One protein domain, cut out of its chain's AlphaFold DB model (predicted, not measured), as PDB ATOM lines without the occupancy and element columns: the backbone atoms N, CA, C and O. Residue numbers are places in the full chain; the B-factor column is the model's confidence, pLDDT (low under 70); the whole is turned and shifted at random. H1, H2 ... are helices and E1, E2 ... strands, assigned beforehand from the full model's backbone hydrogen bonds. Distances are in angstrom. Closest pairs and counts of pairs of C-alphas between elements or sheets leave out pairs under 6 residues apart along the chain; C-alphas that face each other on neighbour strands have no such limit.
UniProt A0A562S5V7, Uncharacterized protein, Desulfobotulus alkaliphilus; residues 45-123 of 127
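AT A GLANCE: This is residues 45 to 123 of the 127 residues of an uncharacterized protein of Desulfobotulus alkaliphilus (UniProt A0A562S5V7). Two strongly twisted sheets lie face to face as a small sandwich, the four strands E4 E5 E6 E7 in one and the three strands E1 E2 E3 in the other, with their strands crossed at 41 degrees. The larger sheet curls, and the short helix H1 packs on it, reaching both of its edge strands, E4 and E7. The printed part has 79 residues, with one named helix and seven named strands in the order H1 E1 E2 E3 E4 E5 E6 E7. Each sheet is an antiparallel meander, each strand the neighbour of the one before, and the class is mostly strand. The whole is compact, with a radius of gyration of the C-alphas of 11.5 A and spans of 38 by 26 by 17 A.

IN THESE COORDINATES: Begin with E5, residues 94 to 105, the longest strand: find C-alpha 94 at (-18.930, 9.193, 54.245) and run 29.8 A to C-alpha 105, through a bend of 68 degrees at residue 102. Before it comes E4, residues 86 to 91, 16.0 A long. After it come E6, residues 108 to 113, 15.9 A, and E7, residues 118 to 122, 13.4 A, which ends at C-alpha 122, (-21.178, -3.414, 34.465). In the other sheet, E1, residues 54 to 61, covers 19.1 A and bends by 63 degrees at residue 57. E2, residues 66 to 72, covers 18.9 A, and E3, residues 77 to 81, covers 12.7 A. Find H1, residues 47 to 52, from C-alpha 47 at (-23.264, 0.976, 49.948); it is 8.6 A long.

HOW THE PARTS SIT: Look first at the hairpin E4 and E5, where N 89 and O 96 are 2.9 A apart, within hydrogen-bond range. In the hairpin E5 and E6, N 99 and O 112 are 2.8 A apart; in the hairpin E6 and E7, N 111 and O 119 are 2.8 A apart. From edge to edge of this sheet the way across turns by 78 degrees. H1 is on this sheet: the closest C-alphas of H1 and E4 are those of Ala 50 and Val 89, 6.2 A, and of H1 and E7 those of Ala 51 and Tyr 119, 6.9 A. Every O i to N i+4 pair in H1 is within hydrogen-bond range. The facing parts of the two sheets are 9.5 A centre to centre, their best planes 19 degrees apart. In the smaller sheet, N 57 and O 69 of the hairpin E1 and E2 are 2.8 A apart, and N 70 and O 79 of the hairpin E2 and E3 are 2.8 A apart. Between the sheets, the closest C-alphas of E1 and E7 are those of Leu 56 and Gly 122, 5.7 A. H1 is apart from E2 and E3, and E4 is apart from E7.

THE WHOLE: The C-alphas of Glu 63 and Gly 93 are the two farthest apart, 38.8 A. The printed part has no cut, and each link between named elements is tight, including E3 to E4, where the chain changes sheets. The mean pLDDT of the printed part is 90.9, and no printed residue is under 70.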
ATOM      1  N   PHE A  45     -24.155   4.109  56.359       83.75
ATOM      2  CA  PHE A  45     -23.525   3.888  55.060       83.75
ATOM      3  C   PHE A  45     -24.526   3.316  54.061       83.75
ATOM      4  O   PHE A  45     -25.136   2.272  54.296       83.75
ATOM      5  N   ASN A  46     -24.635   3.959  52.904       90.38
ATOM      6  CA  ASN A  46     -25.470   3.505  51.802       90.38
ATOM      7  C   ASN A  46     -24.581   2.929  50.691       90.38
ATOM      8  O   ASN A  46     -24.320   3.566  49.668       90.38
ATOM      9  N   TYR A  47     -24.092   1.705  50.914       90.31
ATOM     10  CA  TYR A  47     -23.264   0.976  49.948       90.31
ATOM     11  C   TYR A  47     -23.943   0.778  48.580       90.31
ATOM     12  O   TYR A  47     -23.258   0.988  47.579       90.31
ATOM     13  N   PRO A  48     -25.256   0.476  48.473       90.81
ATOM     14  CA  PRO A  48     -25.929   0.410  47.174       90.81
ATOM     15  C   PRO A  48     -25.849   1.722  46.381       90.81
ATOM     16  O   PRO A  48     -25.524   1.710  45.192       90.81
ATOM     17  N   ALA A  49     -26.091   2.865  47.032       91.81
ATOM     18  CA  ALA A  49     -25.990   4.170  46.378       91.81
ATOM     19  C   ALA A  49     -24.541   4.506  45.993       91.81
ATOM     20  O   ALA A  49     -24.297   4.980  44.884       91.81
ATOM     21  N   ALA A  50     -23.570   4.200  46.859       92.50
ATOM     22  CA  ALA A  50     -22.154   4.386  46.557       92.50
ATOM     23  C   ALA A  50     -21.682   3.482  45.399       92.50
ATOM     24  O   ALA A  50     -20.919   3.929  44.541       92.50
ATOM     25  N   ALA A  51     -22.187   2.249  45.303       92.38
ATOM     26  CA  ALA A  51     -21.919   1.355  44.179       92.38
ATOM     27  C   ALA A  51     -22.459   1.915  42.854       92.38
ATOM     28  O   ALA A  51     -21.768   1.857  41.839       92.38
ATOM     29  N   ALA A  52     -23.636   2.547  42.866       92.12
ATOM     30  CA  ALA A  52     -24.217   3.200  41.689       92.12
ATOM     31  C   ALA A  52     -23.422   4.432  41.195       92.12
ATOM     32  O   ALA A  52     -23.574   4.857  40.043       92.12
ATOM     33  N   GLN A  53     -22.553   5.007  42.037       93.00
ATOM     34  CA  GLN A  53     -21.625   6.073  41.635       93.00
ATOM     35  C   GLN A  53     -20.413   5.545  40.858       93.00
ATOM     36  O   GLN A  53     -19.698   6.336  40.239       93.00
ATOM     37  N   MET A  54     -20.169   4.233  40.865       93.56
ATOM     38  CA  MET A  54     -19.076   3.605  40.132       93.56
ATOM     39  C   MET A  54     -19.533   3.158  38.743       93.56
ATOM     40  O   MET A  54     -20.602   2.581  38.565       93.56
ATOM     41  N   GLN A  55     -18.698   3.408  37.739       93.31
ATOM     42  CA  GLN A  55     -18.908   2.944  36.371       93.31
ATOM     43  C   GLN A  55     -17.677   2.207  35.875       93.31
ATOM     44  O   GLN A  55     -16.570   2.746  35.914       93.31
ATOM     45  N   LEU A  56     -17.870   1.006  35.342       93.06
ATOM     46  CA  LEU A  56     -16.802   0.297  34.657       93.06
ATOM     47  C   LEU A  56     -16.627   0.901  33.257       93.06
ATOM     48  O   LEU A  56     -17.567   0.952  32.466       93.06
ATOM     49  N   ARG A  57     -15.423   1.396  32.970       92.56
ATOM     50  CA  ARG A  57     -15.066   2.044  31.697       92.56
ATOM     51  C   ARG A  57     -14.181   1.178  30.817       92.56
ATOM     52  O   ARG A  57     -14.186   1.338  29.606       92.56
ATOM     53  N   GLY A  58     -13.447   0.255  31.422       90.50
ATOM     54  CA  GLY A  58     -12.628  -0.707  30.706       90.50
ATOM     55  C   GLY A  58     -12.367  -1.924  31.573       90.50
ATOM     56  O   GLY A  58     -12.274  -1.815  32.795       90.50
ATOM     57  N   LEU A  59     -12.254  -3.078  30.933       91.31
ATOM     58  CA  LEU A  59     -11.912  -4.337  31.573       91.31
ATOM     59  C   LEU A  59     -10.946  -5.078  30.654       91.31
ATOM     60  O   LEU A  59     -11.270  -5.353  29.503       91.31
ATOM     61  N   VAL A  60      -9.757  -5.372  31.166       90.50
ATOM     62  CA  VAL A  60      -8.746  -6.188  30.497       90.50
ATOM     63  C   VAL A  60      -8.655  -7.487  31.274       90.50
ATOM     64  O   VAL A  60      -8.273  -7.469  32.443       90.50
ATOM     65  N   VAL A  61      -9.025  -8.593  30.643       88.94
ATOM     66  CA  VAL A  61      -8.971  -9.931  31.239       88.94
ATOM     67  C   VAL A  61      -7.867 -10.718  30.548       88.94
ATOM     68  O   VAL A  61      -7.798 -10.739  29.320       88.94
ATOM     69  N   THR A  62      -7.001 -11.339  31.337       88.31
ATOM     70  CA  THR A  62      -5.988 -12.307  30.900       88.31
ATOM     71  C   THR A  62      -6.299 -13.665  31.531       88.31
ATOM     72  O   THR A  62      -7.169 -13.751  32.394       88.31
ATOM     73  N   GLU A  63      -5.587 -14.724  31.144       85.19
ATOM     74  CA  GLU A  63      -5.805 -16.066  31.716       85.19
ATOM     75  C   GLU A  63      -5.618 -16.086  33.245       85.19
ATOM     76  O   GLU A  63      -6.440 -16.656  33.958       85.19
ATOM     77  N   ASP A  64      -4.608 -15.371  33.755       87.31
ATOM     78  CA  ASP A  64      -4.244 -15.403  35.182       87.31
ATOM     79  C   ASP A  64      -4.821 -14.255  36.030       87.31
ATOM     80  O   ASP A  64      -4.691 -14.242  37.257       87.31
ATOM     81  N   SER A  65      -5.376 -13.207  35.411       89.31
ATOM     82  CA  SER A  65      -5.705 -11.965  36.123       89.31
ATOM     83  C   SER A  65      -6.632 -11.046  35.333       89.31
ATOM     84  O   SER A  65      -6.935 -11.278  34.166       89.31
ATOM     85  N   PHE A  66      -7.059  -9.948  35.955       90.94
ATOM     86  CA  PHE A  66      -7.725  -8.864  35.244       90.94
ATOM     87  C   PHE A  66      -7.321  -7.495  35.788       90.94
ATOM     88  O   PHE A  66      -6.879  -7.347  36.931       90.94
ATOM     89  N   ARG A  67      -7.508  -6.472  34.956       93.44
ATOM     90  CA  ARG A  67      -7.442  -5.064  35.338       93.44
ATOM     91  C   ARG A  67      -8.719  -4.369  34.914       93.44
ATOM     92  O   ARG A  67      -9.158  -4.516  33.778       93.44
ATOM     93  N   ALA A  68      -9.296  -3.589  35.814       93.19
ATOM     94  CA  ALA A  68     -10.491  -2.810  35.542       93.19
ATOM     95  C   ALA A  68     -10.205  -1.317  35.683       93.19
ATOM     96  O   ALA A  68      -9.456  -0.897  36.563       93.19
ATOM     97  N   VAL A  69     -10.818  -0.518  34.816       94.62
ATOM     98  CA  VAL A  69     -10.836   0.940  34.912       94.62
ATOM     99  C   VAL A  69     -12.208   1.349  35.422       94.62
ATOM    100  O   VAL A  69     -13.203   1.226  34.706       94.62
ATOM    101  N   ILE A  70     -12.260   1.822  36.661       94.75
ATOM    102  CA  ILE A  70     -13.480   2.261  37.335       94.75
ATOM    103  C   ILE A  70     -13.479   3.783  37.397       94.75
ATOM    104  O   ILE A  70     -12.541   4.398  37.897       94.75
ATOM    105  N   TYR A  71     -14.540   4.399  36.893       95.25
ATOM    106  CA  TYR A  71     -14.804   5.820  37.057       95.25
ATOM    107  C   TYR A  71     -15.743   6.036  38.241       95.25
ATOM    108  O   TYR A  71     -16.840   5.478  38.270       95.25
ATOM    109  N   VAL A  72     -15.326   6.856  39.201       95.19
ATOM    110  CA  VAL A  72     -16.135   7.237  40.361       95.19
ATOM    111  C   VAL A  72     -16.747   8.606  40.080       95.19
ATOM    112  O   VAL A  72     -16.047   9.619  40.068       95.19
ATOM    113  N   LYS A  73     -18.064   8.644  39.840       93.06
ATOM    114  CA  LYS A  73     -18.795   9.863  39.457       93.06
ATOM    115  C   LYS A  73     -18.679  10.971  40.500       93.06
ATOM    116  O   LYS A  73     -18.414  12.110  40.122       93.06
ATOM    117  N   SER A  74     -18.835  10.640  41.785       91.81
ATOM    118  CA  SER A  74     -18.805  11.622  42.879       91.81
ATOM    119  C   SER A  74     -17.460  12.343  42.994       91.81
ATOM    120  O   SER A  74     -17.416  13.521  43.332       91.81
ATOM    121  N   GLN A  75     -16.369  11.664  42.635       93.62
ATOM    122  CA  GLN A  75     -15.003  12.189  42.697       93.62
ATOM    123  C   GLN A  75     -14.469  12.654  41.332       93.62
ATOM    124  O   GLN A  75     -13.373  13.203  41.259       93.62
ATOM    125  N   ARG A  76     -15.214  12.411  40.242       93.25
ATOM    126  CA  ARG A  76     -14.799  12.647  38.846       93.25
ATOM    127  C   ARG A  76     -13.423  12.060  38.512       93.25
ATOM    128  O   ARG A  76     -12.634  12.669  37.788       93.25
ATOM    129  N   ARG A  77     -13.124  10.872  39.046       94.62
ATOM    130  CA  ARG A  77     -11.794  10.254  38.972       94.62
ATOM    131  C   ARG A  77     -11.845   8.843  38.398       94.62
ATOM    132  O   ARG A  77     -12.776   8.085  38.660       94.62
ATOM    133  N   PHE A  78     -10.812   8.495  37.633       94.81
ATOM    134  CA  PHE A  78     -10.565   7.136  37.157       94.81
ATOM    135  C   PHE A  78      -9.606   6.397  38.090       94.81
ATOM    136  O   PHE A  78      -8.600   6.948  38.539       94.81
ATOM    137  N   HIS A  79      -9.903   5.125  38.327       94.75
ATOM    138  CA  HIS A  79      -9.122   4.203  39.134       94.75
ATOM    139  C   HIS A  79      -8.815   2.965  38.305       94.75
ATOM    140  O   HIS A  79      -9.722   2.357  37.738       94.75
ATOM    141  N   VAL A  80      -7.543   2.585  38.240       95.25
ATOM    142  CA  VAL A  80      -7.128   1.302  37.668       95.25
ATOM    143  C   VAL A  80      -6.945   0.335  38.821       95.25
ATOM    144  O   VAL A  80      -6.149   0.604  39.716       95.25
ATOM    145  N   VAL A  81      -7.690  -0.762  38.803       95.06
ATOM    146  CA  VAL A  81      -7.745  -1.719  39.907       95.06
ATOM    147  C   VAL A  81      -7.482  -3.137  39.422       95.06
ATOM    148  O   VAL A  81      -7.806  -3.490  38.285       95.06
ATOM    149  N   ARG A  82      -6.905  -3.952  40.300       94.06
ATOM    150  CA  ARG A  82      -6.715  -5.404  40.142       94.06
ATOM    151  C   ARG A  82      -7.521  -6.161  41.212       94.06
ATOM    152  O   ARG A  82      -8.018  -5.531  42.149       94.06
ATOM    153  N   PRO A  83      -7.658  -7.496  41.114       92.44
ATOM    154  CA  PRO A  83      -8.193  -8.293  42.210       92.44
ATOM    155  C   PRO A  83      -7.568  -7.923  43.561       92.44
ATOM    156  O   PRO A  83      -6.365  -7.689  43.660       92.44
ATOM    157  N   LEU A  84      -8.397  -7.920  44.601       93.69
ATOM    158  CA  LEU A  84      -8.095  -7.605  45.999       93.69
ATOM    159  C   LEU A  84      -7.780  -6.139  46.322       93.69
ATOM    160  O   LEU A  84      -7.686  -5.827  47.516       93.69
ATOM    161  N   ASP A  85      -7.667  -5.258  45.323       95.38
ATOM    162  CA  ASP A  85      -7.517  -3.818  45.542       95.38
ATOM    163  C   ASP A  85      -8.766  -3.213  46.200       95.38
ATOM    164  O   ASP A  85      -9.859  -3.786  46.190       95.38
ATOM    165  N   ARG A  86      -8.593  -2.018  46.767       95.19
ATOM    166  CA  ARG A  86      -9.654  -1.247  47.415       95.19
ATOM    167  C   ARG A  86     -10.021  -0.033  46.575       95.19
ATOM    168  O   ARG A  86      -9.148   0.623  46.009       95.19
ATOM    169  N   VAL A  87     -11.307   0.278  46.546       94.56
ATOM    170  CA  VAL A  87     -11.876   1.478  45.936       94.56
ATOM    171  C   VAL A  87     -12.682   2.202  46.997       94.56
ATOM    172  O   VAL A  87     -13.557   1.613  47.627       94.56
ATOM    173  N   GLU A  88     -12.377   3.477  47.196       94.94
ATOM    174  CA  GLU A  88     -13.088   4.330  48.141       94.94
ATOM    175  C   GLU A  88     -14.001   5.283  47.382       94.94
ATOM    176  O   GLU A  88     -13.548   6.063  46.542       94.94
ATOM    177  N   VAL A  89     -15.289   5.241  47.703       93.94
ATOM    178  CA  VAL A  89     -16.293   6.155  47.165       93.94
ATOM    179  C   VAL A  89     -16.748   7.076  48.282       93.94
ATOM    180  O   VAL A  89     -17.318   6.641  49.282       93.94
ATOM    181  N   GLU A  90     -16.496   8.366  48.109       92.50
ATOM    182  CA  GLU A  90     -16.978   9.391  49.029       92.50
ATOM    183  C   GLU A  90     -18.365   9.853  48.578       92.50
ATOM    184  O   GLU A  90     -18.557  10.215  47.411       92.50
ATOM    185  N   MET A  91     -19.330   9.781  49.491       90.12
ATOM    186  CA  MET A  91     -20.718  10.183  49.278       90.12
ATOM    187  C   MET A  91     -21.271  10.707  50.602       90.12
ATOM    188  O   MET A  91     -21.095  10.059  51.630       90.12
ATOM    189  N   ASP A  92     -21.886  11.890  50.584       87.44
ATOM    190  CA  ASP A  92     -22.473  12.539  51.768       87.44
ATOM    191  C   ASP A  92     -21.498  12.681  52.956       87.44
ATOM    192  O   ASP A  92     -21.871  12.554  54.119       87.44
ATOM    193  N   GLY A  93     -20.210  12.908  52.666       85.44
ATOM    194  CA  GLY A  93     -19.146  13.007  53.676       85.44
ATOM    195  C   GLY A  93     -18.726  11.668  54.297       85.44
ATOM    196  O   GLY A  93     -17.906  11.644  55.216       85.44
ATOM    197  N   LEU A  94     -19.253  10.545  53.800       89.44
ATOM    198  CA  LEU A  94     -18.930   9.193  54.245       89.44
ATOM    199  C   LEU A  94     -18.110   8.446  53.189       89.44
ATOM    200  O   LEU A  94     -18.433   8.435  51.998       89.44
ATOM    201  N   ARG A  95     -17.047   7.773  53.640       92.06
ATOM    202  CA  ARG A  95     -16.171   6.959  52.786       92.06
ATOM    203  C   ARG A  95     -16.631   5.509  52.759       92.06
ATOM    204  O   ARG A  95     -16.499   4.790  53.747       92.06
ATOM    205  N   HIS A  96     -17.142   5.083  51.615       93.75
ATOM    206  CA  HIS A  96     -17.584   3.720  51.360       93.75
ATOM    207  C   HIS A  96     -16.435   2.941  50.720       93.75
ATOM    208  O   HIS A  96     -16.013   3.245  49.606       93.75
ATOM    209  N   GLU A  97     -15.912   1.951  51.437       94.69
ATOM    210  CA  GLU A  97     -14.809   1.115  50.964       94.69
ATOM    211  C   GLU A  97     -15.355  -0.159  50.310       94.69
ATOM    212  O   GLU A  97     -16.126  -0.909  50.918       94.69
ATOM    213  N   PHE A  98     -14.916  -0.411  49.080       95.56
ATOM    214  CA  PHE A  98     -15.210  -1.614  48.313       95.56
ATOM    215  C   PHE A  98     -13.917  -2.350  47.986       95.56
ATOM    216  O   PHE A  98     -12.935  -1.743  47.564       95.56
ATOM    217  N   ARG A  99     -13.918  -3.671  48.131       96.12
ATOM    218  CA  ARG A  99     -12.818  -4.537  47.717       96.12
ATOM    219  C   ARG A  99     -13.147  -5.199  46.391       96.12
ATOM    220  O   ARG A  99     -14.189  -5.830  46.257       96.12
ATOM    221  N   VAL A 100     -12.247  -5.100  45.427       94.38
ATOM    222  CA  VAL A 100     -12.370  -5.795  44.146       94.38
ATOM    223  C   VAL A 100     -12.116  -7.277  44.380       94.38
ATOM    224  O   VAL A 100     -11.078  -7.640  44.920       94.38
ATOM    225  N   GLN A 101     -13.048  -8.142  44.004       92.38
ATOM    226  CA  GLN A 101     -12.917  -9.582  44.246       92.38
ATOM    227  C   GLN A 101     -12.620 -10.355  42.963       92.38
ATOM    228  O   GLN A 101     -11.752 -11.223  42.951       92.38
ATOM    229  N   GLY A 102     -13.303 -10.022  41.870       87.19
ATOM    230  CA  GLY A 102     -13.253 -10.824  40.652       87.19
ATOM    231  C   GLY A 102     -13.907 -10.140  39.461       87.19
ATOM    232  O   GLY A 102     -14.555  -9.101  39.603       87.19
ATOM    233  N   SER A 103     -13.787 -10.754  38.288       80.50
ATOM    234  CA  SER A 103     -14.683 -10.476  37.167       80.50
ATOM    235  C   SER A 103     -15.973 -11.280  37.351       80.50
ATOM    236  O   SER A 103     -15.915 -12.501  37.468       80.50
ATOM    237  N   GLY A 104     -17.134 -10.623  37.335       75.12
ATOM    238  CA  GLY A 104     -18.452 -11.283  37.327       75.12
ATOM    239  C   GLY A 104     -18.834 -11.879  35.965       75.12
ATOM    240  O   GLY A 104     -19.930 -12.398  35.790       75.12
ATOM    241  N   GLY A 105     -17.944 -11.774  34.974       77.00
ATOM    242  CA  GLY A 105     -18.133 -12.210  33.592       77.00
ATOM    243  C   GLY A 105     -17.377 -11.297  32.622       77.00
ATOM    244  O   GLY A 105     -16.587 -10.453  33.044       77.00
ATOM    245  N   GLN A 106     -17.650 -11.416  31.318       74.25
ATOM    246  CA  GLN A 106     -16.922 -10.690  30.258       74.25
ATOM    247  C   GLN A 106     -16.952  -9.154  30.373       74.25
ATOM    248  O   GLN A 106     -16.106  -8.488  29.784       74.25
ATOM    249  N   ARG A 107     -17.924  -8.566  31.084       83.88
ATOM    250  CA  ARG A 107     -18.121  -7.103  31.152       83.88
ATOM    251  C   ARG A 107     -18.549  -6.611  32.532       83.88
ATOM    252  O   ARG A 107     -19.238  -5.596  32.641       83.88
ATOM    253  N   ARG A 108     -18.210  -7.359  33.583       88.56
ATOM    254  CA  ARG A 108     -18.664  -7.062  34.942       88.56
ATOM    255  C   ARG A 108     -17.555  -7.280  35.955       88.56
ATOM    256  O   ARG A 108     -16.767  -8.216  35.827       88.56
ATOM    257  N   VAL A 109     -17.508  -6.428  36.970       92.00
ATOM    258  CA  VAL A 109     -16.569  -6.538  38.091       92.00
ATOM    259  C   VAL A 109     -17.361  -6.706  39.376       92.00
ATOM    260  O   VAL A 109     -18.300  -5.953  39.636       92.00
ATOM    261  N   LEU A 110     -16.960  -7.698  40.167       93.19
ATOM    262  CA  LEU A 110     -17.514  -7.979  41.481       93.19
ATOM    263  C   LEU A 110     -16.727  -7.218  42.542       93.19
ATOM    264  O   LEU A 110     -15.501  -7.335  42.657       93.19
ATOM    265  N   LEU A 111     -17.470  -6.461  43.330       94.38
ATOM    266  CA  LEU A 111     -17.004  -5.659  44.442       94.38
ATOM    267  C   LEU A 111     -17.637  -6.198  45.724       94.38
ATOM    268  O   LEU A 111     -18.810  -6.555  45.742       94.38
ATOM    269  N   GLN A 112     -16.881  -6.230  46.812       95.69
ATOM    270  CA  GLN A 112     -17.400  -6.538  48.137       95.69
ATOM    271  C   GLN A 112     -17.321  -5.289  49.009       95.69
ATOM    272  O   GLN A 112     -16.233  -4.757  49.225       95.69
ATOM    273  N   GLY A 113     -18.462  -4.821  49.507       93.75
ATOM    274  CA  GLY A 113     -18.499  -3.730  50.476       93.75
ATOM    275  C   GLY A 113     -17.953  -4.171  51.834       93.75
ATOM    276  O   GLY A 113     -17.897  -5.359  52.165       93.75
ATOM    277  N   LYS A 114     -17.552  -3.210  52.669       91.75
ATOM    278  CA  LYS A 114     -17.148  -3.484  54.061       91.75
ATOM    279  C   LYS A 114     -18.304  -4.024  54.922       91.75
ATOM    280  O   LYS A 114     -18.062  -4.672  55.939       91.75
ATOM    281  N   ASP A 115     -19.541  -3.829  54.474       90.56
ATOM    282  CA  ASP A 115     -20.759  -4.468  54.987       90.56
ATOM    283  C   ASP A 115     -20.865  -5.973  54.656       90.56
ATOM    284  O   ASP A 115     -21.807  -6.638  55.082       90.56
ATOM    285  N   ARG A 116     -19.870  -6.526  53.945       90.62
ATOM    286  CA  ARG A 116     -19.768  -7.918  53.481       90.62
ATOM    287  C   ARG A 116     -20.763  -8.287  52.381       90.62
ATOM    288  O   ARG A 116     -20.828  -9.465  52.024       90.62
ATOM    289  N   GLN A 117     -21.485  -7.320  51.817       92.06
ATOM    290  CA  GLN A 117     -22.364  -7.555  50.677       92.06
ATOM    291  C   GLN A 117     -21.597  -7.492  49.356       92.06
ATOM    292  O   GLN A 117     -20.539  -6.867  49.248       92.06
ATOM    293  N   TRP A 118     -22.141  -8.177  48.353       92.75
ATOM    294  CA  TRP A 118     -21.590  -8.236  47.006       92.75
ATOM    295  C   TRP A 118     -22.323  -7.260  46.096       92.75
ATOM    296  O   TRP A 118     -23.551  -7.208  46.085       92.75
ATOM    297  N   TYR A 119     -21.552  -6.526  45.308       92.69
ATOM    298  CA  TYR A 119     -22.019  -5.536  44.354       92.69
ATOM    299  C   TYR A 119     -21.386  -5.814  43.001       92.69
ATOM    300  O   TYR A 119     -20.213  -6.174  42.909       92.69
ATOM    301  N   GLU A 120     -22.158  -5.631  41.942       91.25
ATOM    302  CA  GLU A 120     -21.691  -5.847  40.581       91.25
ATOM    303  C   GLU A 120     -21.788  -4.546  39.793       91.25
ATOM    304  O   GLU A 120     -22.841  -3.909  39.759       91.25
ATOM    305  N   ILE A 121     -20.684  -4.151  39.156       88.75
ATOM    306  CA  ILE A 121     -20.654  -3.007  38.243       88.75
ATOM    307  C   ILE A 121     -20.400  -3.491  36.814       88.75
ATOM    308  O   ILE A 121     -19.455  -4.237  36.549       88.75
ATOM    309  N   GLY A 122     -21.269  -3.083  35.889       82.25
ATOM    310  CA  GLY A 122     -21.178  -3.414  34.465       82.25
ATOM    311  C   GLY A 122     -20.522  -2.309  33.638       82.25
ATOM    312  O   GLY A 122     -20.511  -1.143  34.045       82.25
ATOM    313  N   VAL A 123     -19.985  -2.676  32.468       73.12
ATOM    314  CA  VAL A 123     -19.536  -1.701  31.459       73.12
ATOM    315  C   VAL A 123     -20.743  -0.896  30.989       73.12
ATOM    316  O   VAL A 123     -21.701  -1.464  30.470       73.12
TER     317      VAL A 123